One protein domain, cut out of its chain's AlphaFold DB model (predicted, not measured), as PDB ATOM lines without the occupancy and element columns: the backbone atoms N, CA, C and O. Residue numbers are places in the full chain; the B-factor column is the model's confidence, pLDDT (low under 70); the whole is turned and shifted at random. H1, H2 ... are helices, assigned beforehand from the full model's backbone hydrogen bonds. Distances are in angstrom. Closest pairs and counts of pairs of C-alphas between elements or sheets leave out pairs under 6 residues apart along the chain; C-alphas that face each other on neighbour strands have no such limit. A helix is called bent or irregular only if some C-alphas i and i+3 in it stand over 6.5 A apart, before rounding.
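AT A GLANCE: This is residues 185 to 349 of the 361 residues of an uncharacterized protein of Candidatus Aegiribacteria sp. MLS_C (UniProt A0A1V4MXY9). An elongated up-and-down bundle of five helices, each running against the one before it in the chain, has the longest helix, H4, along one side, H5 and H8 side by side in the middle, and H6 and H7 along the side away from H4. H1 packs at one end of this bundle, on parts of H4 and H8, and the short H2 and H3 lie beyond it at the far end of the long axis. The printed part has 165 residues with eight named helices, H1 to H8 in chain order, and no named strand; the class is all helix. The whole is only just compact, close to loose, with a radius of gyration of the C-alphas of 18.0 A and spans of 57 by 33 by 22 A.

IN THESE COORDINATES: Find C-alpha 226 at (-25.067, -59.306, -29.886); from there H4, residues 226 to 253, runs 39.8 A to C-alpha 253 at (-35.629, -22.297, -19.692). Before it come H1, residues 191 to 201, H2, residues 205 to 213, and H3, residues 215 to 224. After it read H5, residues 260 to 274, 21.4 A long; H6, residues 279 to 294, 22.1 A; and H7, residues 299 to 313, 20.5 A. H8, residues 327 to 343, runs 25.7 A and ends at C-alpha 343 at (-25.961, -26.127, -28.878).

HOW THE PARTS SIT: Start at H4: its residues 244 to 248 touch residues 339 to 343 of H8, the same way at a shallow tilt of 19 degrees, closest at the C-alphas of Gly 247 and Leu 342, 5.8 A. H8 touches H5, opposite ways at 24 degrees, a shallow tilt; the closest C-alphas, of Ala 273 and Ala 331, are 4.9 A apart. H5 and H6 form a helical hairpin, closest at C-alphas 265 and 289, 4.5 A. H6 and H7 form another, at a shallow tilt of 9 degrees, closest at C-alphas 290 and 302, 5.0 A. H6 has a kink of 30 degrees near residue 286 and is irregular, but only just: C-alphas 281 and 284 are 6.6 A apart. H1 touches residues 327 to 332 of H8 at a steep tilt of 49 degrees, closest at C-alphas 194 and 328, 4.0 A. H2 and H3 only just touch, with 3 pairs of C-alphas within 8 A, and only at the corner, closest at C-alphas 211 and 218, 5.2 A. H3 and H4 meet only through their link. In H1, H2, H3, H4 and H7 every O i to N i+4 pair is within hydrogen-bond range; H5 has 10 of 11, H6 7 of 12 and H8 9 of 13.

THE WHOLE: The two C-alphas farthest apart, of Asp 214 and Arg 349, are 57.8 A apart. The printed part has no cut. The link from H7 to H8, residues 314 to 326, is long, and its residues 317 to 322 stand free. Mean pLDDT of the printed part is 71.4; 52 residues are under 70, among them 274 to 287 and 310 to 331.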
ATOM      1  N   LEU A 185     -22.608 -56.213 -40.815       57.59
ATOM      2  CA  LEU A 185     -22.591 -56.306 -42.280       57.59
ATOM      3  C   LEU A 185     -22.037 -55.021 -42.913       57.59
ATOM      4  O   LEU A 185     -22.459 -53.924 -42.561       57.59
ATOM      5  N   SER A 186     -21.166 -55.157 -43.917       49.53
ATOM      6  CA  SER A 186     -20.405 -54.058 -44.548       49.53
ATOM      7  C   SER A 186     -21.231 -52.851 -45.024       49.53
ATOM      8  O   SER A 186     -20.694 -51.754 -45.132       49.53
ATOM      9  N   ASN A 187     -22.535 -53.025 -45.255       53.84
ATOM     10  CA  ASN A 187     -23.444 -51.978 -45.731       53.84
ATOM     11  C   ASN A 187     -24.350 -51.375 -44.638       53.84
ATOM     12  O   ASN A 187     -25.199 -50.529 -44.934       53.84
ATOM     13  N   ASN A 188     -24.205 -51.780 -43.372       61.44
ATOM     14  CA  ASN A 188     -24.936 -51.161 -42.276       61.44
ATOM     15  C   ASN A 188     -24.245 -49.853 -41.855       61.44
ATOM     16  O   ASN A 188     -23.165 -49.859 -41.287       61.44
ATOM     17  N   LEU A 189     -24.881 -48.710 -42.113       63.47
ATOM     18  CA  LEU A 189     -24.307 -47.379 -41.844       63.47
ATOM     19  C   LEU A 189     -24.778 -46.756 -40.518       63.47
ATOM     20  O   LEU A 189     -24.700 -45.544 -40.332       63.47
ATOM     21  N   SER A 190     -25.313 -47.578 -39.616       68.50
ATOM     22  CA  SER A 190     -25.826 -47.134 -38.318       68.50
ATOM     23  C   SER A 190     -24.762 -47.098 -37.233       68.50
ATOM     24  O   SER A 190     -23.708 -47.731 -37.332       68.50
ATOM     25  N   PHE A 191     -25.091 -46.436 -36.127       72.44
ATOM     26  CA  PHE A 191     -24.295 -46.498 -34.907       72.44
ATOM     27  C   PHE A 191     -24.030 -47.941 -34.433       72.44
ATOM     28  O   PHE A 191     -22.926 -48.245 -33.986       72.44
ATOM     29  N   SER A 192     -24.983 -48.866 -34.592       73.56
ATOM     30  CA  SER A 192     -24.783 -50.269 -34.204       73.56
ATOM     31  C   SER A 192     -23.669 -50.962 -34.998       73.56
ATOM     32  O   SER A 192     -22.965 -51.797 -34.431       73.56
ATOM     33  N   GLN A 193     -23.438 -50.583 -36.264       73.38
ATOM     34  CA  GLN A 193     -22.248 -51.024 -37.002       73.38
ATOM     35  C   GLN A 193     -20.978 -50.435 -36.395       73.38
ATOM     36  O   GLN A 193     -20.004 -51.159 -36.242       73.38
ATOM     37  N   ALA A 194     -20.974 -49.147 -36.034       73.75
ATOM     38  CA  ALA A 194     -19.806 -48.504 -35.431       73.75
ATOM     39  C   ALA A 194     -19.370 -49.233 -34.151       73.75
ATOM     40  O   ALA A 194     -18.193 -49.542 -33.983       73.75
ATOM     41  N   VAL A 195     -20.336 -49.582 -33.296       73.94
ATOM     42  CA  VAL A 195     -20.116 -50.390 -32.089       73.94
ATOM     43  C   VAL A 195     -19.600 -51.784 -32.442       73.94
ATOM     44  O   VAL A 195     -18.619 -52.243 -31.858       73.94
ATOM     45  N   SER A 196     -20.224 -52.454 -33.415       76.00
ATOM     46  CA  SER A 196     -19.795 -53.780 -33.870       76.00
ATOM     47  C   SER A 196     -18.354 -53.759 -34.394       76.00
ATOM     48  O   SER A 196     -17.534 -54.577 -33.981       76.00
ATOM     49  N   SER A 197     -18.010 -52.792 -35.246       74.12
ATOM     50  CA  SER A 197     -16.666 -52.596 -35.795       74.12
ATOM     51  C   SER A 197     -15.649 -52.241 -34.712       74.12
ATOM     52  O   SER A 197     -14.569 -52.822 -34.696       74.12
ATOM     53  N   ALA A 198     -15.990 -51.360 -33.766       74.94
ATOM     54  CA  ALA A 198     -15.123 -51.041 -32.632       74.94
ATOM     55  C   ALA A 198     -14.843 -52.280 -31.769       74.94
ATOM     56  O   ALA A 198     -13.696 -52.530 -31.406       74.94
ATOM     57  N   SER A 199     -15.857 -53.115 -31.520       74.50
ATOM     58  CA  SER A 199     -15.660 -54.384 -30.810       74.50
ATOM     59  C   SER A 199     -14.728 -55.337 -31.571       74.50
ATOM     60  O   SER A 199     -13.932 -56.043 -30.959       74.50
ATOM     61  N   MET A 200     -14.796 -55.363 -32.909       72.50
ATOM     62  CA  MET A 200     -13.908 -56.177 -33.749       72.50
ATOM     63  C   MET A 200     -12.477 -55.649 -33.765       72.50
ATOM     64  O   MET A 200     -11.549 -56.449 -33.775       72.50
ATOM     65  N   LEU A 201     -12.273 -54.333 -33.701       75.12
ATOM     66  CA  LEU A 201     -10.932 -53.750 -33.598       75.12
ATOM     67  C   LEU A 201     -10.212 -54.154 -32.307       75.12
ATOM     68  O   LEU A 201      -8.996 -54.329 -32.334       75.12
ATOM     69  N   LEU A 202     -10.967 -54.338 -31.222       76.62
ATOM     70  CA  LEU A 202     -10.474 -54.796 -29.920       76.62
ATOM     71  C   LEU A 202     -10.289 -56.322 -29.838       76.62
ATOM     72  O   LEU A 202      -9.804 -56.821 -28.827       76.62
ATOM     73  N   ALA A 203     -10.682 -57.071 -30.874       79.38
ATOM     74  CA  ALA A 203     -10.525 -58.519 -30.909       79.38
ATOM     75  C   ALA A 203      -9.067 -58.929 -31.210       79.38
ATOM     76  O   ALA A 203      -8.350 -58.192 -31.901       79.38
ATOM     77  N   PRO A 204      -8.632 -60.123 -30.761       83.88
ATOM     78  CA  PRO A 204      -7.340 -60.693 -31.134       83.88
ATOM     79  C   PRO A 204      -7.100 -60.686 -32.660       83.88
ATOM     80  O   PRO A 204      -8.046 -60.833 -33.436       83.88
ATOM     81  N   PRO A 205      -5.842 -60.549 -33.135       83.38
ATOM     82  CA  PRO A 205      -5.511 -60.561 -34.566       83.38
ATOM     83  C   PRO A 205      -6.067 -61.772 -35.329       83.38
ATOM     84  O   PRO A 205      -6.578 -61.601 -36.432       83.38
ATOM     85  N   PHE A 206      -6.037 -62.955 -34.709       83.69
ATOM     86  CA  PHE A 206      -6.581 -64.193 -35.271       83.69
ATOM     87  C   PHE A 206      -8.083 -64.086 -35.573       83.69
ATOM     88  O   PHE A 206      -8.516 -64.391 -36.682       83.69
ATOM     89  N   ASP A 207      -8.872 -63.564 -34.632       78.81
ATOM     90  CA  ASP A 207     -10.317 -63.391 -34.808       78.81
ATOM     91  C   ASP A 207     -10.646 -62.359 -35.882       78.81
ATOM     92  O   ASP A 207     -11.620 -62.511 -36.619       78.81
ATOM     93  N   ARG A 208      -9.824 -61.309 -35.994       76.75
ATOM     94  CA  ARG A 208      -9.973 -60.282 -37.032       76.75
ATOM     95  C   ARG A 208      -9.713 -60.848 -38.423       76.75
ATOM     96  O   ARG A 208     -10.487 -60.565 -39.334       76.75
ATOM     97  N   GLN A 209      -8.665 -61.656 -38.573       77.94
ATOM     98  CA  GLN A 209      -8.327 -62.303 -39.837       77.94
ATOM     99  C   GLN A 209      -9.393 -63.333 -40.229       77.94
ATOM    100  O   GLN A 209      -9.961 -63.251 -41.317       77.94
ATOM    101  N   ARG A 210      -9.766 -64.218 -39.296       76.75
ATOM    102  CA  ARG A 210     -10.791 -65.238 -39.531       76.75
ATOM    103  C   ARG A 210     -12.151 -64.629 -39.859       76.75
ATOM    104  O   ARG A 210     -12.817 -65.094 -40.771       76.75
ATOM    105  N   ALA A 211     -12.560 -63.551 -39.191       70.75
ATOM    106  CA  ALA A 211     -13.800 -62.852 -39.533       70.75
ATOM    107  C   ALA A 211     -13.747 -62.136 -40.897       70.75
ATOM    108  O   ALA A 211     -14.793 -61.836 -41.475       70.75
ATOM    109  N   GLY A 212     -12.556 -61.838 -41.423       68.75
ATOM    110  CA  GLY A 212     -12.389 -61.349 -42.791       68.75
ATOM    111  C   GLY A 212     -12.672 -62.430 -43.837       68.75
ATOM    112  O   GLY A 212     -13.274 -62.137 -44.871       68.75
ATOM    113  N   GLU A 213     -12.293 -63.670 -43.533       75.12
ATOM    114  CA  GLU A 213     -12.248 -64.797 -44.474       75.12
ATOM    115  C   GLU A 213     -13.471 -65.735 -44.365       75.12
ATOM    116  O   GLU A 213     -13.924 -66.274 -45.373       75.12
ATOM    117  N   ASP A 214     -14.060 -65.884 -43.174       75.38
ATOM    118  CA  ASP A 214     -15.090 -66.884 -42.854       75.38
ATOM    119  C   ASP A 214     -16.458 -66.228 -42.562       75.38
ATOM    120  O   ASP A 214     -16.636 -65.445 -41.621       75.38
ATOM    121  N   HIS A 215     -17.459 -66.527 -43.402       68.12
ATOM    122  CA  HIS A 215     -18.816 -65.996 -43.249       68.12
ATOM    123  C   HIS A 215     -19.553 -66.555 -42.029       68.12
ATOM    124  O   HIS A 215     -20.231 -65.789 -41.339       68.12
ATOM    125  N   ASP A 216     -19.397 -67.842 -41.741       74.31
ATOM    126  CA  ASP A 216     -20.099 -68.500 -40.640       74.31
ATOM    127  C   ASP A 216     -19.512 -68.054 -39.304       74.31
ATOM    128  O   ASP A 216     -20.253 -67.742 -38.366       74.31
ATOM    129  N   TYR A 217     -18.192 -67.863 -39.253       75.38
ATOM    130  CA  TYR A 217     -17.530 -67.265 -38.097       75.38
ATOM    131  C   TYR A 217     -18.010 -65.834 -37.817       75.38
ATOM    132  O   TYR A 217     -18.242 -65.470 -36.663       75.38
ATOM    133  N   ARG A 218     -18.246 -65.018 -38.860       70.00
ATOM    134  CA  ARG A 218     -18.850 -63.681 -38.685       70.00
ATOM    135  C   ARG A 218     -20.243 -63.750 -38.071       70.00
ATOM    136  O   ARG A 218     -20.578 -62.892 -37.256       70.00
ATOM    137  N   LEU A 219     -21.064 -64.717 -38.479       69.38
ATOM    138  CA  LEU A 219     -22.402 -64.901 -37.917       69.38
ATOM    139  C   LEU A 219     -22.330 -65.377 -36.464       69.38
ATOM    140  O   LEU A 219     -23.046 -64.838 -35.621       69.38
ATOM    141  N   GLN A 220     -21.429 -66.310 -36.157       75.62
ATOM    142  CA  GLN A 220     -21.211 -66.807 -34.802       75.62
ATOM    143  C   GLN A 220     -20.759 -65.688 -33.853       75.62
ATOM    144  O   GLN A 220     -21.411 -65.439 -32.839       75.62
ATOM    145  N   ILE A 221     -19.717 -64.935 -34.223       75.88
ATOM    146  CA  ILE A 221     -19.255 -63.779 -33.444       75.88
ATOM    147  C   ILE A 221     -20.359 -62.725 -33.303       75.88
ATOM    148  O   ILE A 221     -20.500 -62.118 -32.241       75.88
ATOM    149  N   ALA A 222     -21.152 -62.478 -34.351       67.62
ATOM    150  CA  ALA A 222     -22.254 -61.523 -34.278       67.62
ATOM    151  C   ALA A 222     -23.314 -61.950 -33.252       67.62
ATOM    152  O   ALA A 222     -23.872 -61.085 -32.576       67.62
ATOM    153  N   VAL A 223     -23.566 -63.255 -33.099       72.81
ATOM    154  CA  VAL A 223     -24.451 -63.804 -32.058       72.81
ATOM    155  C   VAL A 223     -23.827 -63.645 -30.673       72.81
ATOM    156  O   VAL A 223     -24.492 -63.128 -29.774       72.81
ATOM    157  N   GLU A 224     -22.556 -64.011 -30.506       75.19
ATOM    158  CA  GLU A 224     -21.835 -63.915 -29.227       75.19
ATOM    159  C   GLU A 224     -21.729 -62.464 -28.731       75.19
ATOM    160  O   GLU A 224     -21.906 -62.175 -27.548       75.19
ATOM    161  N   ARG A 225     -21.507 -61.517 -29.647       75.44
ATOM    162  CA  ARG A 225     -21.350 -60.085 -29.335       75.44
ATOM    163  C   ARG A 225     -22.651 -59.299 -29.387       75.44
ATOM    164  O   ARG A 225     -22.648 -58.094 -29.116       75.44
ATOM    165  N   ARG A 226     -23.764 -59.953 -29.719       77.00
ATOM    166  CA  ARG A 226     -25.067 -59.306 -29.886       77.00
ATOM    167  C   ARG A 226     -25.473 -58.517 -28.653       77.00
ATOM    168  O   ARG A 226     -25.962 -57.398 -28.787       77.00
ATOM    169  N   GLU A 227     -25.265 -59.086 -27.470       78.44
ATOM    170  CA  GLU A 227     -25.656 -58.443 -26.218       78.44
ATOM    171  C   GLU A 227     -24.819 -57.195 -25.940       78.44
ATOM    172  O   GLU A 227     -25.371 -56.141 -25.633       78.44
ATOM    173  N   THR A 228     -23.507 -57.261 -26.170       76.44
ATOM    174  CA  THR A 228     -22.610 -56.105 -26.061       76.44
ATOM    175  C   THR A 228     -23.000 -55.000 -27.037       76.44
ATOM    176  O   THR A 228     -23.119 -53.840 -26.641       76.44
ATOM    177  N   VAL A 229     -23.261 -55.341 -28.306       75.44
ATOM    178  CA  VAL A 229     -23.700 -54.366 -29.321       75.44
ATOM    179  C   VAL A 229     -25.053 -53.762 -28.950       75.44
ATOM    180  O   VAL A 229     -25.242 -52.551 -29.106       75.44
ATOM    181  N   ARG A 230     -25.980 -54.572 -28.427       78.00
ATOM    182  CA  ARG A 230     -27.298 -54.130 -27.957       78.00
ATOM    183  C   ARG A 230     -27.169 -53.159 -26.791       78.00
ATOM    184  O   ARG A 230     -27.687 -52.054 -26.891       78.00
ATOM    185  N   LEU A 231     -26.456 -53.537 -25.732       81.50
ATOM    186  CA  LEU A 231     -26.257 -52.705 -24.545       81.50
ATOM    187  C   LEU A 231     -25.543 -51.401 -24.895       81.50
ATOM    188  O   LEU A 231     -26.020 -50.336 -24.522       81.50
ATOM    189  N   ALA A 232     -24.466 -51.449 -25.679       79.12
ATOM    190  CA  ALA A 232     -23.762 -50.244 -26.111       79.12
ATOM    191  C   ALA A 232     -24.636 -49.342 -27.004       79.12
ATOM    192  O   ALA A 232     -24.672 -48.128 -26.793       79.12
ATOM    193  N   SER A 233     -25.402 -49.913 -27.944       76.06
ATOM    194  CA  SER A 233     -26.367 -49.146 -28.751       76.06
ATOM    195  C   SER A 233     -27.453 -48.513 -27.874       76.06
ATOM    196  O   SER A 233     -27.763 -47.336 -28.035       76.06
ATOM    197  N   CYS A 234     -28.001 -49.256 -26.907       81.94
ATOM    198  CA  CYS A 234     -28.989 -48.757 -25.950       81.94
ATOM    199  C   CYS A 234     -28.427 -47.636 -25.070       81.94
ATOM    200  O   CYS A 234     -29.091 -46.615 -24.907       81.94
ATOM    201  N   SER A 235     -27.210 -47.787 -24.549       82.88
ATOM    202  CA  SER A 235     -26.549 -46.781 -23.713       82.88
ATOM    203  C   SER A 235     -26.314 -45.482 -24.476       82.88
ATOM    204  O   SER A 235     -26.649 -44.410 -23.977       82.88
ATOM    205  N   VAL A 236     -25.817 -45.550 -25.715       79.44
ATOM    206  CA  VAL A 236     -25.631 -44.341 -26.532       79.44
ATOM    207  C   VAL A 236     -26.963 -43.708 -26.924       79.44
ATOM    208  O   VAL A 236     -27.093 -42.486 -26.839       79.44
ATOM    209  N   ASN A 237     -27.980 -44.508 -27.264       79.06
ATOM    210  CA  ASN A 237     -29.335 -43.998 -27.495       79.06
ATOM    211  C   ASN A 237     -29.874 -43.271 -26.257       79.06
ATOM    212  O   ASN A 237     -30.435 -42.183 -26.382       79.06
ATOM    213  N   ALA A 238     -29.679 -43.842 -25.067       83.75
ATOM    214  CA  ALA A 238     -30.114 -43.252 -23.806       83.75
ATOM    215  C   ALA A 238     -29.375 -41.939 -23.506       83.75
ATOM    216  O   ALA A 238     -30.017 -40.951 -23.143       83.75
ATOM    217  N   VAL A 239     -28.055 -41.885 -23.714       85.12
ATOM    218  CA  VAL A 239     -27.246 -40.665 -23.535       85.12
ATOM    219  C   VAL A 239     -27.655 -39.578 -24.525       85.12
ATOM    220  O   VAL A 239     -27.824 -38.422 -24.126       85.12
ATOM    221  N   LEU A 240     -27.858 -39.912 -25.804       81.44
ATOM    222  CA  LEU A 240     -28.292 -38.919 -26.787       81.44
ATOM    223  C   LEU A 240     -29.708 -38.437 -26.488       81.44
ATOM    224  O   LEU A 240     -29.945 -37.234 -26.510       81.44
ATOM    225  N   LEU A 241     -30.641 -39.339 -26.180       84.38
ATOM    226  CA  LEU A 241     -32.003 -38.952 -25.824       84.38
ATOM    227  C   LEU A 241     -32.002 -38.048 -24.587       84.38
ATOM    228  O   LEU A 241     -32.671 -37.019 -24.586       84.38
ATOM    229  N   SER A 242     -31.187 -38.371 -23.582       86.06
ATOM    230  CA  SER A 242     -31.002 -37.530 -22.395       86.06
ATOM    231  C   SER A 242     -30.424 -36.163 -22.754       86.06
ATOM    232  O   SER A 242     -30.882 -35.153 -22.231       86.06
ATOM    233  N   SER A 243     -29.484 -36.105 -23.698       84.69
ATOM    234  CA  SER A 243     -28.877 -34.862 -24.191       84.69
ATOM    235  C   SER A 243     -29.855 -34.016 -25.012       84.69
ATOM    236  O   SER A 243     -29.911 -32.800 -24.838       84.69
ATOM    237  N   ILE A 244     -30.681 -34.649 -25.847       86.25
ATOM    238  CA  ILE A 244     -31.796 -34.013 -26.552       86.25
ATOM    239  C   ILE A 244     -32.776 -33.435 -25.532       86.25
ATOM    240  O   ILE A 244     -33.083 -32.248 -25.595       86.25
ATOM    241  N   ILE A 245     -33.224 -34.226 -24.555       87.12
ATOM    242  CA  ILE A 245     -34.163 -33.776 -23.519       87.12
ATOM    243  C   ILE A 245     -33.557 -32.626 -22.706       87.12
ATOM    244  O   ILE A 245     -34.194 -31.584 -22.564       87.12
ATOM    245  N   ALA A 246     -32.321 -32.765 -22.224       85.56
ATOM    246  CA  ALA A 246     -31.627 -31.729 -21.462       85.56
ATOM    247  C   ALA A 246     -31.443 -30.442 -22.280       85.56
ATOM    248  O   ALA A 246     -31.697 -29.345 -21.775       85.56
ATOM    249  N   GLY A 247     -31.073 -30.564 -23.557       84.00
ATOM    250  CA  GLY A 247     -30.974 -29.449 -24.494       84.00
ATOM    251  C   GLY A 247     -32.318 -28.752 -24.697       84.00
ATOM    252  O   GLY A 247     -32.411 -27.538 -24.530       84.00
ATOM    253  N   LEU A 248     -33.391 -29.506 -24.948       85.81
ATOM    254  CA  LEU A 248     -34.747 -28.964 -25.077       85.81
ATOM    255  C   LEU A 248     -35.222 -28.271 -23.791       85.81
ATOM    256  O   LEU A 248     -35.809 -27.189 -23.858       85.81
ATOM    257  N   VAL A 249     -34.930 -28.838 -22.616       86.00
ATOM    258  CA  VAL A 249     -35.222 -28.218 -21.312       86.00
ATOM    259  C   VAL A 249     -34.441 -26.916 -21.145       86.00
ATOM    260  O   VAL A 249     -35.024 -25.905 -20.747       86.00
ATOM    261  N   ARG A 250     -33.147 -26.896 -21.485       85.50
ATOM    262  CA  ARG A 250     -32.307 -25.690 -21.433       85.50
ATOM    263  C   ARG A 250     -32.845 -24.592 -22.348       85.50
ATOM    264  O   ARG A 250     -32.970 -23.450 -21.913       85.50
ATOM    265  N   LEU A 251     -33.197 -24.935 -23.584       82.38
ATOM    266  CA  LEU A 251     -33.772 -24.001 -24.557       82.38
ATOM    267  C   LEU A 251     -35.117 -23.450 -24.076       82.38
ATOM    268  O   LEU A 251     -35.364 -22.247 -24.158       82.38
ATOM    269  N   ARG A 252     -35.953 -24.300 -23.470       83.00
ATOM    270  CA  ARG A 252     -37.217 -23.874 -22.859       83.00
ATOM    271  C   ARG A 252     -36.997 -22.927 -21.675       83.00
ATOM    272  O   ARG A 252     -37.696 -21.921 -21.583       83.00
ATOM    273  N   ARG A 253     -36.012 -23.194 -20.806       84.62
ATOM    274  CA  ARG A 253     -35.629 -22.297 -19.692       84.62
ATOM    275  C   ARG A 253     -35.139 -20.938 -20.195       84.62
ATOM    276  O   ARG A 253     -35.518 -19.917 -19.634       84.62
ATOM    277  N   LYS A 254     -34.377 -20.917 -21.292       81.56
ATOM    278  CA  LYS A 254     -33.933 -19.692 -21.980       81.56
ATOM    279  C   LYS A 254     -35.051 -18.959 -22.743       81.56
ATOM    280  O   LYS A 254     -34.778 -17.964 -23.406       81.56
ATOM    281  N   ARG A 255     -36.303 -19.434 -22.671       79.69
ATOM    282  CA  ARG A 255     -37.456 -18.904 -23.424       79.69
ATOM    283  C   ARG A 255     -37.212 -18.854 -24.938       79.69
ATOM    284  O   ARG A 255     -37.818 -18.049 -25.649       79.69
ATOM    285  N   THR A 256     -36.348 -19.732 -25.445       75.12
ATOM    286  CA  THR A 256     -36.136 -19.900 -26.878       75.12
ATOM    287  C   THR A 256     -37.392 -20.528 -27.493       75.12
ATOM    288  O   THR A 256     -37.863 -21.558 -27.000       75.12
ATOM    289  N   PRO A 257     -37.950 -19.959 -28.573       74.94
ATOM    290  CA  PRO A 257     -39.094 -20.546 -29.250       74.94
ATOM    291  C   PRO A 257     -38.680 -21.853 -29.941       74.94
ATOM    292  O   PRO A 257     -37.970 -21.846 -30.944       74.94
ATOM    293  N   LEU A 258     -39.145 -22.988 -29.417       79.50
ATOM    294  CA  LEU A 258     -38.980 -24.286 -30.066       79.50
ATOM    295  C   LEU A 258     -40.029 -24.425 -31.167       79.50
ATOM    296  O   LEU A 258     -41.200 -24.712 -30.906       79.50
ATOM    297  N   THR A 259     -39.615 -24.194 -32.411       80.94
ATOM    298  CA  THR A 259     -40.494 -24.421 -33.555       80.94
ATOM    299  C   THR A 259     -40.675 -25.917 -33.783       80.94
ATOM    300  O   THR A 259     -39.857 -26.760 -33.416       80.94
ATOM    301  N   ARG A 260     -41.783 -26.279 -34.416       76.94
ATOM    302  CA  ARG A 260     -42.039 -27.677 -34.746       76.94
ATOM    303  C   ARG A 260     -41.074 -28.212 -35.796       76.94
ATOM    304  O   ARG A 260     -40.664 -29.362 -35.700       76.94
ATOM    305  N   ASP A 261     -40.713 -27.370 -36.754       75.81
ATOM    306  CA  ASP A 261     -39.777 -27.714 -37.818       75.81
ATOM    307  C   ASP A 261     -38.377 -27.975 -37.243       75.81
ATOM    308  O   ASP A 261     -37.689 -28.881 -37.708       75.81
ATOM    309  N   PHE A 262     -38.000 -27.280 -36.160       82.62
ATOM    310  CA  PHE A 262     -36.799 -27.591 -35.386       82.62
ATOM    311  C   PHE A 262     -36.862 -28.991 -34.766       82.62
ATOM    312  O   PHE A 262     -35.978 -29.810 -35.003       82.62
ATOM    313  N   LEU A 263     -37.925 -29.295 -34.012       84.38
ATOM    314  CA  LEU A 263     -38.089 -30.599 -33.353       84.38
ATOM    315  C   LEU A 263     -38.104 -31.758 -34.359       84.38
ATOM    316  O   LEU A 263     -37.593 -32.844 -34.091       84.38
ATOM    317  N   MET A 264     -38.678 -31.519 -35.531       79.88
ATOM    318  CA  MET A 264     -38.737 -32.462 -36.641       79.88
ATOM    319  C   MET A 264     -37.378 -32.704 -37.273       79.88
ATOM    320  O   MET A 264     -36.994 -33.850 -37.475       79.88
ATOM    321  N   SER A 265     -36.647 -31.624 -37.539       80.81
ATOM    322  CA  SER A 265     -35.280 -31.657 -38.050       80.81
ATOM    323  C   SER A 265     -34.366 -32.415 -37.088       80.81
ATOM    324  O   SER A 265     -33.635 -33.308 -37.508       80.81
ATOM    325  N   LEU A 266     -34.495 -32.142 -35.787       85.38
ATOM    326  CA  LEU A 266     -33.781 -32.848 -34.729       85.38
ATOM    327  C   LEU A 266     -34.132 -34.346 -34.701       85.38
ATOM    328  O   LEU A 266     -33.242 -35.191 -34.649       85.38
ATOM    329  N   SER A 267     -35.423 -34.679 -34.794       81.50
ATOM    330  CA  SER A 267     -35.894 -36.071 -34.816       81.50
ATOM    331  C   SER A 267     -35.402 -36.823 -36.055       81.50
ATOM    332  O   SER A 267     -35.036 -37.992 -35.954       81.50
ATOM    333  N   LEU A 268     -35.351 -36.161 -37.217       79.38
ATOM    334  CA  LEU A 268     -34.809 -36.714 -38.461       79.38
ATOM    335  C   LEU A 268     -33.326 -37.035 -38.330       79.38
ATOM    336  O   LEU A 268     -32.933 -38.160 -38.623       79.38
ATOM    337  N   MET A 269     -32.527 -36.099 -37.819       81.19
ATOM    338  CA  MET A 269     -31.094 -36.324 -37.608       81.19
ATOM    339  C   MET A 269     -30.818 -37.438 -36.600       81.19
ATOM    340  O   MET A 269     -30.012 -38.321 -36.886       81.19
ATOM    341  N   ALA A 270     -31.553 -37.487 -35.487       80.06
ATOM    342  CA  ALA A 270     -31.434 -38.591 -34.538       80.06
ATOM    343  C   ALA A 270     -31.814 -39.942 -35.175       80.06
ATOM    344  O   ALA A 270     -31.110 -40.935 -35.003       80.06
ATOM    345  N   SER A 271     -32.888 -39.984 -35.973       77.38
ATOM    346  CA  SER A 271     -33.336 -41.215 -36.644       77.38
ATOM    347  C   SER A 271     -32.307 -41.736 -37.656       77.38
ATOM    348  O   SER A 271     -32.108 -42.947 -37.751       77.38
ATOM    349  N   LEU A 272     -31.618 -40.837 -38.377       73.56
ATOM    350  CA  LEU A 272     -30.550 -41.202 -39.321       73.56
ATOM    351  C   LEU A 272     -29.366 -41.907 -38.660       73.56
ATOM    352  O   LEU A 272     -28.731 -42.743 -39.297       73.56
ATOM    353  N   ALA A 273     -29.052 -41.563 -37.412       73.38
ATOM    354  CA  ALA A 273     -27.886 -42.100 -36.720       73.38
ATOM    355  C   ALA A 273     -28.084 -43.542 -36.226       73.38
ATOM    356  O   ALA A 273     -27.136 -44.330 -36.196       73.38
ATOM    357  N   PHE A 274     -29.305 -43.894 -35.817       69.62
ATOM    358  CA  PHE A 274     -29.532 -45.082 -34.986       69.62
ATOM    359  C   PHE A 274     -30.155 -46.270 -35.687       69.62
ATOM    360  O   PHE A 274     -30.018 -47.401 -35.225       69.62
ATOM    361  N   LEU A 275     -30.863 -46.037 -36.779       67.19
ATOM    362  CA  LEU A 275     -31.566 -47.113 -37.448       67.19
ATOM    363  C   LEU A 275     -30.590 -47.865 -38.370       67.19
ATOM    364  O   LEU A 275     -29.862 -47.217 -39.123       67.19
ATOM    365  N   PRO A 276     -30.549 -49.210 -38.331       51.84
ATOM    366  CA  PRO A 276     -29.687 -50.012 -39.198       51.84
ATOM    367  C   PRO A 276     -30.199 -50.054 -40.654       51.84
ATOM    368  O   PRO A 276     -31.397 -50.206 -40.886       51.84
ATOM    369  N   PHE A 277     -29.289 -49.895 -41.632       56.16
ATOM    370  CA  PHE A 277     -29.537 -49.797 -43.096       56.16
ATOM    371  C   PHE A 277     -30.345 -48.587 -43.600       56.16
ATOM    372  O   PHE A 277     -31.442 -48.700 -44.163       56.16
ATOM    373  N   VAL A 278     -29.798 -47.388 -43.396       53.44
ATOM    374  CA  VAL A 278     -30.620 -46.170 -43.407       53.44
ATOM    375  C   VAL A 278     -30.095 -45.038 -44.273       53.44
ATOM    376  O   VAL A 278     -30.864 -44.162 -44.651       53.44
ATOM    377  N   TRP A 279     -28.851 -45.052 -44.735       48.56
ATOM    378  CA  TRP A 279     -28.415 -43.903 -45.520       48.56
ATOM    379  C   TRP A 279     -29.103 -43.786 -46.893       48.56
ATOM    380  O   TRP A 279     -29.740 -42.769 -47.183       48.56
ATOM    381  N   LEU A 280     -29.098 -44.871 -47.675       52.62
ATOM    382  CA  LEU A 280     -29.670 -44.925 -49.028       52.62
ATOM    383  C   LEU A 280     -31.178 -44.667 -49.088       52.62
ATOM    384  O   LEU A 280     -31.735 -44.512 -50.164       52.62
ATOM    385  N   HIS A 281     -31.881 -44.639 -47.955       55.62
ATOM    386  CA  HIS A 281     -33.335 -44.468 -47.940       55.62
ATOM    387  C   HIS A 281     -33.780 -43.233 -47.156       55.62
ATOM    388  O   HIS A 281     -34.902 -42.765 -47.338       55.62
ATOM    389  N   TYR A 282     -32.910 -42.690 -46.304       58.62
ATOM    390  CA  TYR A 282     -33.255 -41.625 -45.376       58.62
ATOM    391  C   TYR A 282     -32.432 -40.353 -45.607       58.62
ATOM    392  O   TYR A 282     -32.806 -39.313 -45.068       58.62
ATOM    393  N   GLY A 283     -31.399 -40.362 -46.464       59.16
ATOM    394  CA  GLY A 283     -30.773 -39.123 -46.956       59.16
ATOM    395  C   GLY A 283     -31.801 -38.148 -47.555       59.16
ATOM    396  O   GLY A 283     -31.708 -36.941 -47.371       59.16
ATOM    397  N   LEU A 284     -32.881 -38.686 -48.131       61.25
ATOM    398  CA  LEU A 284     -34.088 -37.960 -48.549       61.25
ATOM    399  C   LEU A 284     -34.708 -37.092 -47.449       61.25
ATOM    400  O   LEU A 284     -35.182 -35.983 -47.685       61.25
ATOM    401  N   SER A 285     -34.686 -37.600 -46.226       66.38
ATOM    402  CA  SER A 285     -35.241 -36.944 -45.054       66.38
ATOM    403  C   SER A 285     -34.307 -35.853 -44.497       66.38
ATOM    404  O   SER A 285     -34.762 -34.955 -43.793       66.38
ATOM    405  N   ALA A 286     -33.030 -35.834 -44.912       69.38
ATOM    406  CA  ALA A 286     -32.078 -34.765 -44.597       69.38
ATOM    407  C   ALA A 286     -32.375 -33.444 -45.333       69.38
ATOM    408  O   ALA A 286     -31.874 -32.393 -44.943       69.38
ATOM    409  N   LEU A 287     -33.260 -33.447 -46.336       69.44
ATOM    410  CA  LEU A 287     -33.723 -32.209 -46.972       69.44
ATOM    411  C   LEU A 287     -34.525 -31.316 -46.007       69.44
ATOM    412  O   LEU A 287     -34.539 -30.094 -46.151       69.44
ATOM    413  N   VAL A 288     -35.170 -31.907 -44.997       73.81
ATOM    414  CA  VAL A 288     -35.966 -31.180 -43.998       73.81
ATOM    415  C   VAL A 288     -35.101 -30.330 -43.054       73.81
ATOM    416  O   VAL A 288     -35.404 -29.144 -42.920       73.81
ATOM    417  N   PRO A 289     -34.022 -30.837 -42.423       78.44
ATOM    418  CA  PRO A 289     -33.136 -29.985 -41.635       78.44
ATOM    419  C   PRO A 289     -32.348 -28.981 -42.485       78.44
ATOM    420  O   PRO A 289     -32.203 -27.840 -42.056       78.44
ATOM    421  N   VAL A 290     -31.910 -29.335 -43.705       77.12
ATOM    422  CA  VAL A 290     -31.255 -28.377 -44.623       77.12
ATOM    423  C   VAL A 290     -32.178 -27.191 -44.900       77.12
ATOM    424  O   VAL A 290     -31.770 -26.034 -44.779       77.12
ATOM    425  N   ARG A 291     -33.458 -27.468 -45.186       73.38
ATOM    426  CA  ARG A 291     -34.492 -26.434 -45.282       73.38
ATOM    427  C   ARG A 291     -34.585 -25.622 -44.008       73.38
ATOM    428  O   ARG A 291     -34.650 -24.402 -44.097       73.38
ATOM    429  N   TYR A 292     -34.741 -26.284 -42.863       78.31
ATOM    430  CA  TYR A 292     -34.962 -25.594 -41.597       78.31
ATOM    431  C   TYR A 292     -33.870 -24.544 -41.373       78.31
ATOM    432  O   TYR A 292     -34.188 -23.397 -41.081       78.31
ATOM    433  N   LEU A 293     -32.609 -24.898 -41.633       78.94
ATOM    434  CA  LEU A 293     -31.478 -23.973 -41.556       78.94
ATOM    435  C   LEU A 293     -31.562 -22.845 -42.591       78.94
ATOM    436  O   LEU A 293     -31.406 -21.679 -42.233       78.94
ATOM    437  N   ALA A 294     -31.861 -23.161 -43.853       73.56
ATOM    438  CA  ALA A 294     -32.022 -22.148 -44.897       73.56
ATOM    439  C   ALA A 294     -33.167 -21.160 -44.592       73.56
ATOM    440  O   ALA A 294     -33.024 -19.963 -44.813       73.56
ATOM    441  N   GLY A 295     -34.280 -21.643 -44.028       71.50
ATOM    442  CA  GLY A 295     -35.429 -20.832 -43.614       71.50
ATOM    443  C   GLY A 295     -35.191 -19.986 -42.359       71.50
ATOM    444  O   GLY A 295     -36.014 -19.134 -42.047       71.50
ATOM    445  N   GLN A 296     -34.084 -20.209 -41.646       75.69
ATOM    446  CA  GLN A 296     -33.577 -19.344 -40.572       75.69
ATOM    447  C   GLN A 296     -32.451 -18.416 -41.075       75.69
ATOM    448  O   GLN A 296     -31.638 -17.950 -40.284       75.69
ATOM    449  N   ASP A 297     -32.341 -18.237 -42.397       75.12
ATOM    450  CA  ASP A 297     -31.274 -17.507 -43.097       75.12
ATOM    451  C   ASP A 297     -29.840 -17.996 -42.790       75.12
ATOM    452  O   ASP A 297     -28.842 -17.325 -43.043       75.12
ATOM    453  N   ARG A 298     -29.690 -19.238 -42.306       77.56
ATOM    454  CA  ARG A 298     -28.386 -19.878 -42.056       77.56
ATOM    455  C   ARG A 298     -27.853 -20.544 -43.324       77.56
ATOM    456  O   ARG A 298     -27.543 -21.736 -43.333       77.56
ATOM    457  N   LYS A 299     -27.739 -19.770 -44.405       77.19
ATOM    458  CA  LYS A 299     -27.361 -20.254 -45.748       77.19
ATOM    459  C   LYS A 299     -26.032 -21.015 -45.755       77.19
ATOM    460  O   LYS A 299     -25.957 -22.091 -46.341       77.19
ATOM    461  N   TYR A 300     -25.017 -20.522 -45.040       78.69
ATOM    462  CA  TYR A 300     -23.722 -21.204 -44.928       78.69
ATOM    463  C   TYR A 300     -23.819 -22.547 -44.205       78.69
ATOM    464  O   TYR A 300     -23.206 -23.514 -44.642       78.69
ATOM    465  N   ALA A 301     -24.625 -22.639 -43.146       80.50
ATOM    466  CA  ALA A 301     -24.815 -23.896 -42.431       80.50
ATOM    467  C   ALA A 301     -25.631 -24.900 -43.254       80.50
ATOM    468  O   ALA A 301     -25.293 -26.077 -43.290       80.50
ATOM    469  N   ALA A 302     -26.662 -24.438 -43.965       77.81
ATOM    470  CA  ALA A 302     -27.412 -25.264 -44.906       77.81
ATOM    471  C   ALA A 302     -26.519 -25.767 -46.057       77.81
ATOM    472  O   ALA A 302     -26.616 -26.930 -46.447       77.81
ATOM    473  N   CYS A 303     -25.615 -24.920 -46.562       77.44
ATOM    474  CA  CYS A 303     -24.628 -25.284 -47.575       77.44
ATOM    475  C   CYS A 303     -23.624 -26.307 -47.032       77.44
ATOM    476  O   CYS A 303     -23.478 -27.371 -47.622       77.44
ATOM    477  N   ALA A 304     -23.014 -26.048 -45.871       79.75
ATOM    478  CA  ALA A 304     -22.106 -26.984 -45.211       79.75
ATOM    479  C   ALA A 304     -22.786 -28.334 -44.954       79.75
ATOM    480  O   ALA A 304     -22.222 -29.377 -45.266       79.75
ATOM    481  N   MET A 305     -24.038 -28.319 -44.484       80.88
ATOM    482  CA  MET A 305     -24.842 -29.523 -44.307       80.88
ATOM    483  C   MET A 305     -25.040 -30.262 -45.635       80.88
ATOM    484  O   MET A 305     -24.811 -31.462 -45.729       80.88
ATOM    485  N   THR A 306     -25.400 -29.547 -46.696       75.75
ATOM    486  CA  THR A 306     -25.590 -30.136 -48.028       75.75
ATOM    487  C   THR A 306     -24.290 -30.727 -48.578       75.75
ATOM    488  O   THR A 306     -24.293 -31.860 -49.048       75.75
ATOM    489  N   VAL A 307     -23.170 -30.010 -48.469       74.81
ATOM    490  CA  VAL A 307     -21.845 -30.467 -48.916       74.81
ATOM    491  C   VAL A 307     -21.414 -31.696 -48.132       74.81
ATOM    492  O   VAL A 307     -21.090 -32.710 -48.737       74.81
ATOM    493  N   SER A 308     -21.480 -31.665 -46.801       74.56
ATOM    494  CA  SER A 308     -21.175 -32.838 -45.987       74.56
ATOM    495  C   SER A 308     -22.100 -34.011 -46.304       74.56
ATOM    496  O   SER A 308     -21.619 -35.132 -46.303       74.56
ATOM    497  N   MET A 309     -23.384 -33.792 -46.621       71.56
ATOM    498  CA  MET A 309     -24.287 -34.862 -47.078       71.56
ATOM    499  C   MET A 309     -23.890 -35.431 -48.438       71.56
ATOM    500  O   MET A 309     -23.970 -36.642 -48.628       71.56
ATOM    501  N   ILE A 310     -23.473 -34.584 -49.379       67.19
ATOM    502  CA  ILE A 310     -22.984 -35.016 -50.692       67.19
ATOM    503  C   ILE A 310     -21.685 -35.802 -50.515       67.19
ATOM    504  O   ILE A 310     -21.610 -36.939 -50.962       67.19
ATOM    505  N   CYS A 311     -20.698 -35.266 -49.795       67.31
ATOM    506  CA  CYS A 311     -19.436 -35.949 -49.501       67.31
ATOM    507  C   CYS A 311     -19.644 -37.258 -48.728       67.31
ATOM    508  O   CYS A 311     -18.943 -38.235 -48.962       67.31
ATOM    509  N   TRP A 312     -20.634 -37.292 -47.836       60.91
ATOM    510  CA  TRP A 312     -21.053 -38.495 -47.119       60.91
ATOM    511  C   TRP A 312     -21.719 -39.538 -48.022       60.91
ATOM    512  O   TRP A 312     -21.686 -40.731 -47.715       60.91
ATOM    513  N   GLY A 313     -22.329 -39.072 -49.111       54.62
ATOM    514  CA  GLY A 313     -23.184 -39.845 -49.987       54.62
ATOM    515  C   GLY A 313     -22.622 -40.253 -51.336       54.62
ATOM    516  O   GLY A 313     -23.249 -41.039 -52.049       54.62
ATOM    517  N   LEU A 314     -21.458 -39.727 -51.698       56.66
ATOM    518  CA  LEU A 314     -20.741 -40.178 -52.874       56.66
ATOM    519  C   LEU A 314     -20.330 -41.646 -52.673       56.66
ATOM    520  O   LEU A 314     -19.857 -42.007 -51.586       56.66
ATOM    521  N   PRO A 315     -20.505 -42.503 -53.695       49.41
ATOM    522  CA  PRO A 315     -19.922 -43.830 -53.700       49.41
ATOM    523  C   PRO A 315     -18.406 -43.650 -53.741       49.41
ATOM    524  O   PRO A 315     -17.802 -43.479 -54.794       49.41
ATOM    525  N   LEU A 316     -17.796 -43.612 -52.565       46.56
ATOM    526  CA  LEU A 316     -16.371 -43.816 -52.454       46.56
ATOM    527  C   LEU A 316     -16.152 -45.295 -52.777       46.56
ATOM    528  O   LEU A 316     -16.730 -46.161 -52.120       46.56
ATOM    529  N   ASP A 317     -15.417 -45.524 -53.853       38.34
ATOM    530  CA  ASP A 317     -14.907 -46.795 -54.361       38.34
ATOM    531  C   ASP A 317     -14.697 -47.873 -53.265       38.34
ATOM    532  O   ASP A 317     -14.297 -47.533 -52.147       38.34
ATOM    533  N   PRO A 318     -14.877 -49.180 -53.550       43.69
ATOM    534  CA  PRO A 318     -14.684 -50.266 -52.585       43.69
ATOM    535  C   PRO A 318     -13.210 -50.487 -52.181       43.69
ATOM    536  O   PRO A 318     -12.891 -51.498 -51.556       43.69
ATOM    537  N   SER A 319     -12.303 -49.560 -52.509       35.22
ATOM    538  CA  SER A 319     -10.922 -49.587 -52.034       35.22
ATOM    539  C   SER A 319     -10.836 -49.071 -50.586       35.22
ATOM    540  O   SER A 319     -11.580 -48.162 -50.198       35.22
ATOM    541  N   PRO A 320      -9.948 -49.638 -49.748       35.94
ATOM    542  CA  PRO A 320      -9.873 -49.365 -48.317       35.94
ATOM    543  C   PRO A 320      -9.091 -48.071 -48.046       35.94
ATOM    544  O   PRO A 320      -8.050 -48.072 -47.395       35.94
ATOM    545  N   GLY A 321      -9.569 -46.939 -48.558       34.78
ATOM    546  CA  GLY A 321      -9.132 -45.638 -48.065       34.78
ATOM    547  C   GLY A 321      -9.563 -45.439 -46.600       34.78
ATOM    548  O   GLY A 321     -10.609 -45.939 -46.185       34.78
ATOM    549  N   PRO A 322      -8.832 -44.662 -45.784       39.47
ATOM    550  CA  PRO A 322      -9.183 -44.437 -44.373       39.47
ATOM    551  C   PRO A 322     -10.579 -43.811 -44.181       39.47
ATOM    552  O   PRO A 322     -11.213 -43.997 -43.145       39.47
ATOM    553  N   TRP A 323     -11.098 -43.123 -45.203       34.97
ATOM    554  CA  TRP A 323     -12.431 -42.512 -45.211       34.97
ATOM    555  C   TRP A 323     -13.550 -43.463 -45.679       34.97
ATOM    556  O   TRP A 323     -14.724 -43.217 -45.393       34.97
ATOM    557  N   THR A 324     -13.207 -44.561 -46.363       39.72
ATOM    558  CA  THR A 324     -14.136 -45.629 -46.790       39.72
ATOM    559  C   THR A 324     -14.153 -46.805 -45.815       39.72
ATOM    560  O   THR A 324     -15.182 -47.457 -45.660       39.72
ATOM    561  N   ALA A 325     -13.047 -47.021 -45.097       42.22
ATOM    562  CA  ALA A 325     -12.841 -48.118 -44.156       42.22
ATOM    563  C   ALA A 325     -13.551 -47.945 -42.803       42.22
ATOM    564  O   ALA A 325     -13.584 -48.886 -42.008       42.22
ATOM    565  N   ILE A 326     -14.149 -46.779 -42.519       51.53
ATOM    566  CA  ILE A 326     -14.842 -46.544 -41.245       51.53
ATOM    567  C   ILE A 326     -16.325 -46.232 -41.493       51.53
ATOM    568  O   ILE A 326     -16.746 -45.074 -41.400       51.53
ATOM    569  N   PRO A 327     -17.163 -47.265 -41.726       50.19
ATOM    570  CA  PRO A 327     -18.625 -47.152 -41.707       50.19
ATOM    571  C   PRO A 327     -19.162 -46.399 -40.478       50.19
ATOM    572  O   PRO A 327     -20.204 -45.757 -40.550       50.19
ATOM    573  N   GLY A 328     -18.425 -46.407 -39.359       53.03
ATOM    574  CA  GLY A 328     -18.776 -45.683 -38.137       53.03
ATOM    575  C   GLY A 328     -18.725 -44.152 -38.228       53.03
ATOM    576  O   GLY A 328     -19.557 -43.501 -37.600       53.03
ATOM    577  N   ILE A 329     -17.844 -43.555 -39.049       56.94
ATOM    578  CA  ILE A 329     -17.778 -42.084 -39.223       56.94
ATOM    579  C   ILE A 329     -19.087 -41.554 -39.819       56.94
ATOM    580  O   ILE A 329     -19.524 -40.441 -39.528       56.94
ATOM    581  N   ARG A 330     -19.769 -42.387 -40.607       64.00
ATOM    582  CA  ARG A 330     -21.015 -42.031 -41.279       64.00
ATOM    583  C   ARG A 330     -22.172 -41.789 -40.305       64.00
ATOM    584  O   ARG A 330     -22.963 -40.887 -40.551       64.00
ATOM    585  N   ALA A 331     -22.232 -42.504 -39.183       66.38
ATOM    586  CA  ALA A 331     -23.210 -42.238 -38.124       66.38
ATOM    587  C   ALA A 331     -22.855 -40.988 -37.290       66.38
ATOM    588  O   ALA A 331     -23.745 -40.349 -36.727       66.38
ATOM    589  N   LEU A 332     -21.575 -40.594 -37.242       72.50
ATOM    590  CA  LEU A 332     -21.125 -39.419 -36.487       72.50
ATOM    591  C   LEU A 332     -21.609 -38.101 -37.093       72.50
ATOM    592  O   LEU A 332     -21.835 -37.157 -36.346       72.50
ATOM    593  N   ILE A 333     -21.807 -38.018 -38.411       76.12
ATOM    594  CA  ILE A 333     -22.268 -36.788 -39.077       76.12
ATOM    595  C   ILE A 333     -23.673 -36.365 -38.598       76.12
ATOM    596  O   ILE A 333     -23.798 -35.266 -38.050       76.12
ATOM    597  N   PRO A 334     -24.732 -37.197 -38.712       77.00
ATOM    598  CA  PRO A 334     -26.053 -36.827 -38.206       77.00
ATOM    599  C   PRO A 334     -26.081 -36.641 -36.679       77.00
ATOM    600  O   PRO A 334     -26.809 -35.774 -36.190       77.00
ATOM    601  N   LEU A 335     -25.260 -37.375 -35.913       77.44
ATOM    602  CA  LEU A 335     -25.098 -37.142 -34.467       77.44
ATOM    603  C   LEU A 335     -24.488 -35.767 -34.174       77.44
ATOM    604  O   LEU A 335     -25.006 -35.031 -33.334       77.44
ATOM    605  N   SER A 336     -23.434 -35.392 -34.899       80.62
ATOM    606  CA  SER A 336     -22.759 -34.097 -34.758       80.62
ATOM    607  C   SER A 336     -23.700 -32.950 -35.099       80.62
ATOM    608  O   SER A 336     -23.721 -31.940 -34.403       80.62
ATOM    609  N   TRP A 337     -24.552 -33.114 -36.113       83.50
ATOM    610  CA  TRP A 337     -25.581 -32.124 -36.424       83.50
ATOM    611  C   TRP A 337     -26.713 -32.069 -35.425       83.50
ATOM    612  O   TRP A 337     -27.183 -30.978 -35.126       83.50
ATOM    613  N   THR A 338     -27.120 -33.209 -34.872       85.19
ATOM    614  CA  THR A 338     -28.080 -33.238 -33.764       85.19
ATOM    615  C   THR A 338     -27.532 -32.432 -32.584       85.19
ATOM    616  O   THR A 338     -28.215 -31.545 -32.071       85.19
ATOM    617  N   ALA A 339     -26.275 -32.678 -32.201       83.62
ATOM    618  CA  ALA A 339     -25.599 -31.937 -31.143       83.62
ATOM    619  C   ALA A 339     -25.470 -30.442 -31.482       83.62
ATOM    620  O   ALA A 339     -25.829 -29.599 -30.664       83.62
ATOM    621  N   TRP A 340     -25.037 -30.100 -32.698       83.25
ATOM    622  CA  TRP A 340     -24.899 -28.716 -33.152       83.25
ATOM    623  C   TRP A 340     -26.235 -27.963 -33.173       83.25
ATOM    624  O   TRP A 340     -26.310 -26.834 -32.690       83.25
ATOM    625  N   MET A 341     -27.320 -28.583 -33.651       81.44
ATOM    626  CA  MET A 341     -28.663 -27.993 -33.614       81.44
ATOM    627  C   MET A 341     -29.128 -27.696 -32.181       81.44
ATOM    628  O   MET A 341     -29.837 -26.716 -31.968       81.44
ATOM    629  N   LEU A 342     -28.719 -28.505 -31.197       81.06
ATOM    630  CA  LEU A 342     -29.033 -28.289 -29.781       81.06
ATOM    631  C   LEU A 342     -28.180 -27.196 -29.120       81.06
ATOM    632  O   LEU A 342     -28.650 -26.568 -28.168       81.06
ATOM    633  N   THR A 343     -26.939 -26.988 -29.570       75.69
ATOM    634  CA  THR A 343     -25.961 -26.127 -28.878       75.69
ATOM    635  C   THR A 343     -25.696 -24.789 -29.562       75.69
ATOM    636  O   THR A 343     -25.497 -23.802 -28.858       75.69
ATOM    637  N   ALA A 344     -25.706 -24.734 -30.895       66.38
ATOM    638  CA  ALA A 344     -25.266 -23.572 -31.676       66.38
ATOM    639  C   ALA A 344     -26.182 -23.222 -32.868       66.38
ATOM    640  O   ALA A 344     -26.101 -22.120 -33.405       66.38
ATOM    641  N   GLY A 345     -27.068 -24.129 -33.291       58.78
ATOM    642  CA  GLY A 345     -27.932 -23.953 -34.468       58.78
ATOM    643  C   GLY A 345     -29.198 -23.113 -34.249       58.78
ATOM    644  O   GLY A 345     -30.042 -23.046 -35.143       58.78
ATOM    645  N   ILE A 346     -29.370 -22.499 -33.077       64.06
ATOM    646  CA  ILE A 346     -30.559 -21.718 -32.717       64.06
ATOM    647  C   ILE A 346     -30.180 -20.236 -32.639       64.06
ATOM    648  O   ILE A 346     -29.167 -19.914 -32.020       64.06
ATOM    649  N   PRO A 347     -30.968 -19.323 -33.239       56.19
ATOM    650  CA  PRO A 347     -30.695 -17.897 -33.140       56.19
ATOM    651  C   PRO A 347     -30.747 -17.436 -31.679       56.19
ATOM    652  O   PRO A 347     -31.777 -17.560 -31.010       56.19
ATOM    653  N   ASP A 348     -29.641 -16.866 -31.202       53.56
ATOM    654  CA  ASP A 348     -29.690 -15.972 -30.056       53.56
ATOM    655  C   ASP A 348     -30.516 -14.762 -30.479       53.56
ATOM    656  O   ASP A 348     -30.185 -14.055 -31.431       53.56
ATOM    657  N   ARG A 349     -31.607 -14.505 -29.755       50.84
ATOM    658  CA  ARG A 349     -32.466 -13.329 -29.959       50.84
ATOM    659  C   ARG A 349     -31.723 -11.989 -29.789       50.84
ATOM    660  O   ARG A 349     -32.337 -10.945 -29.958       50.84
TER     661      ARG A 349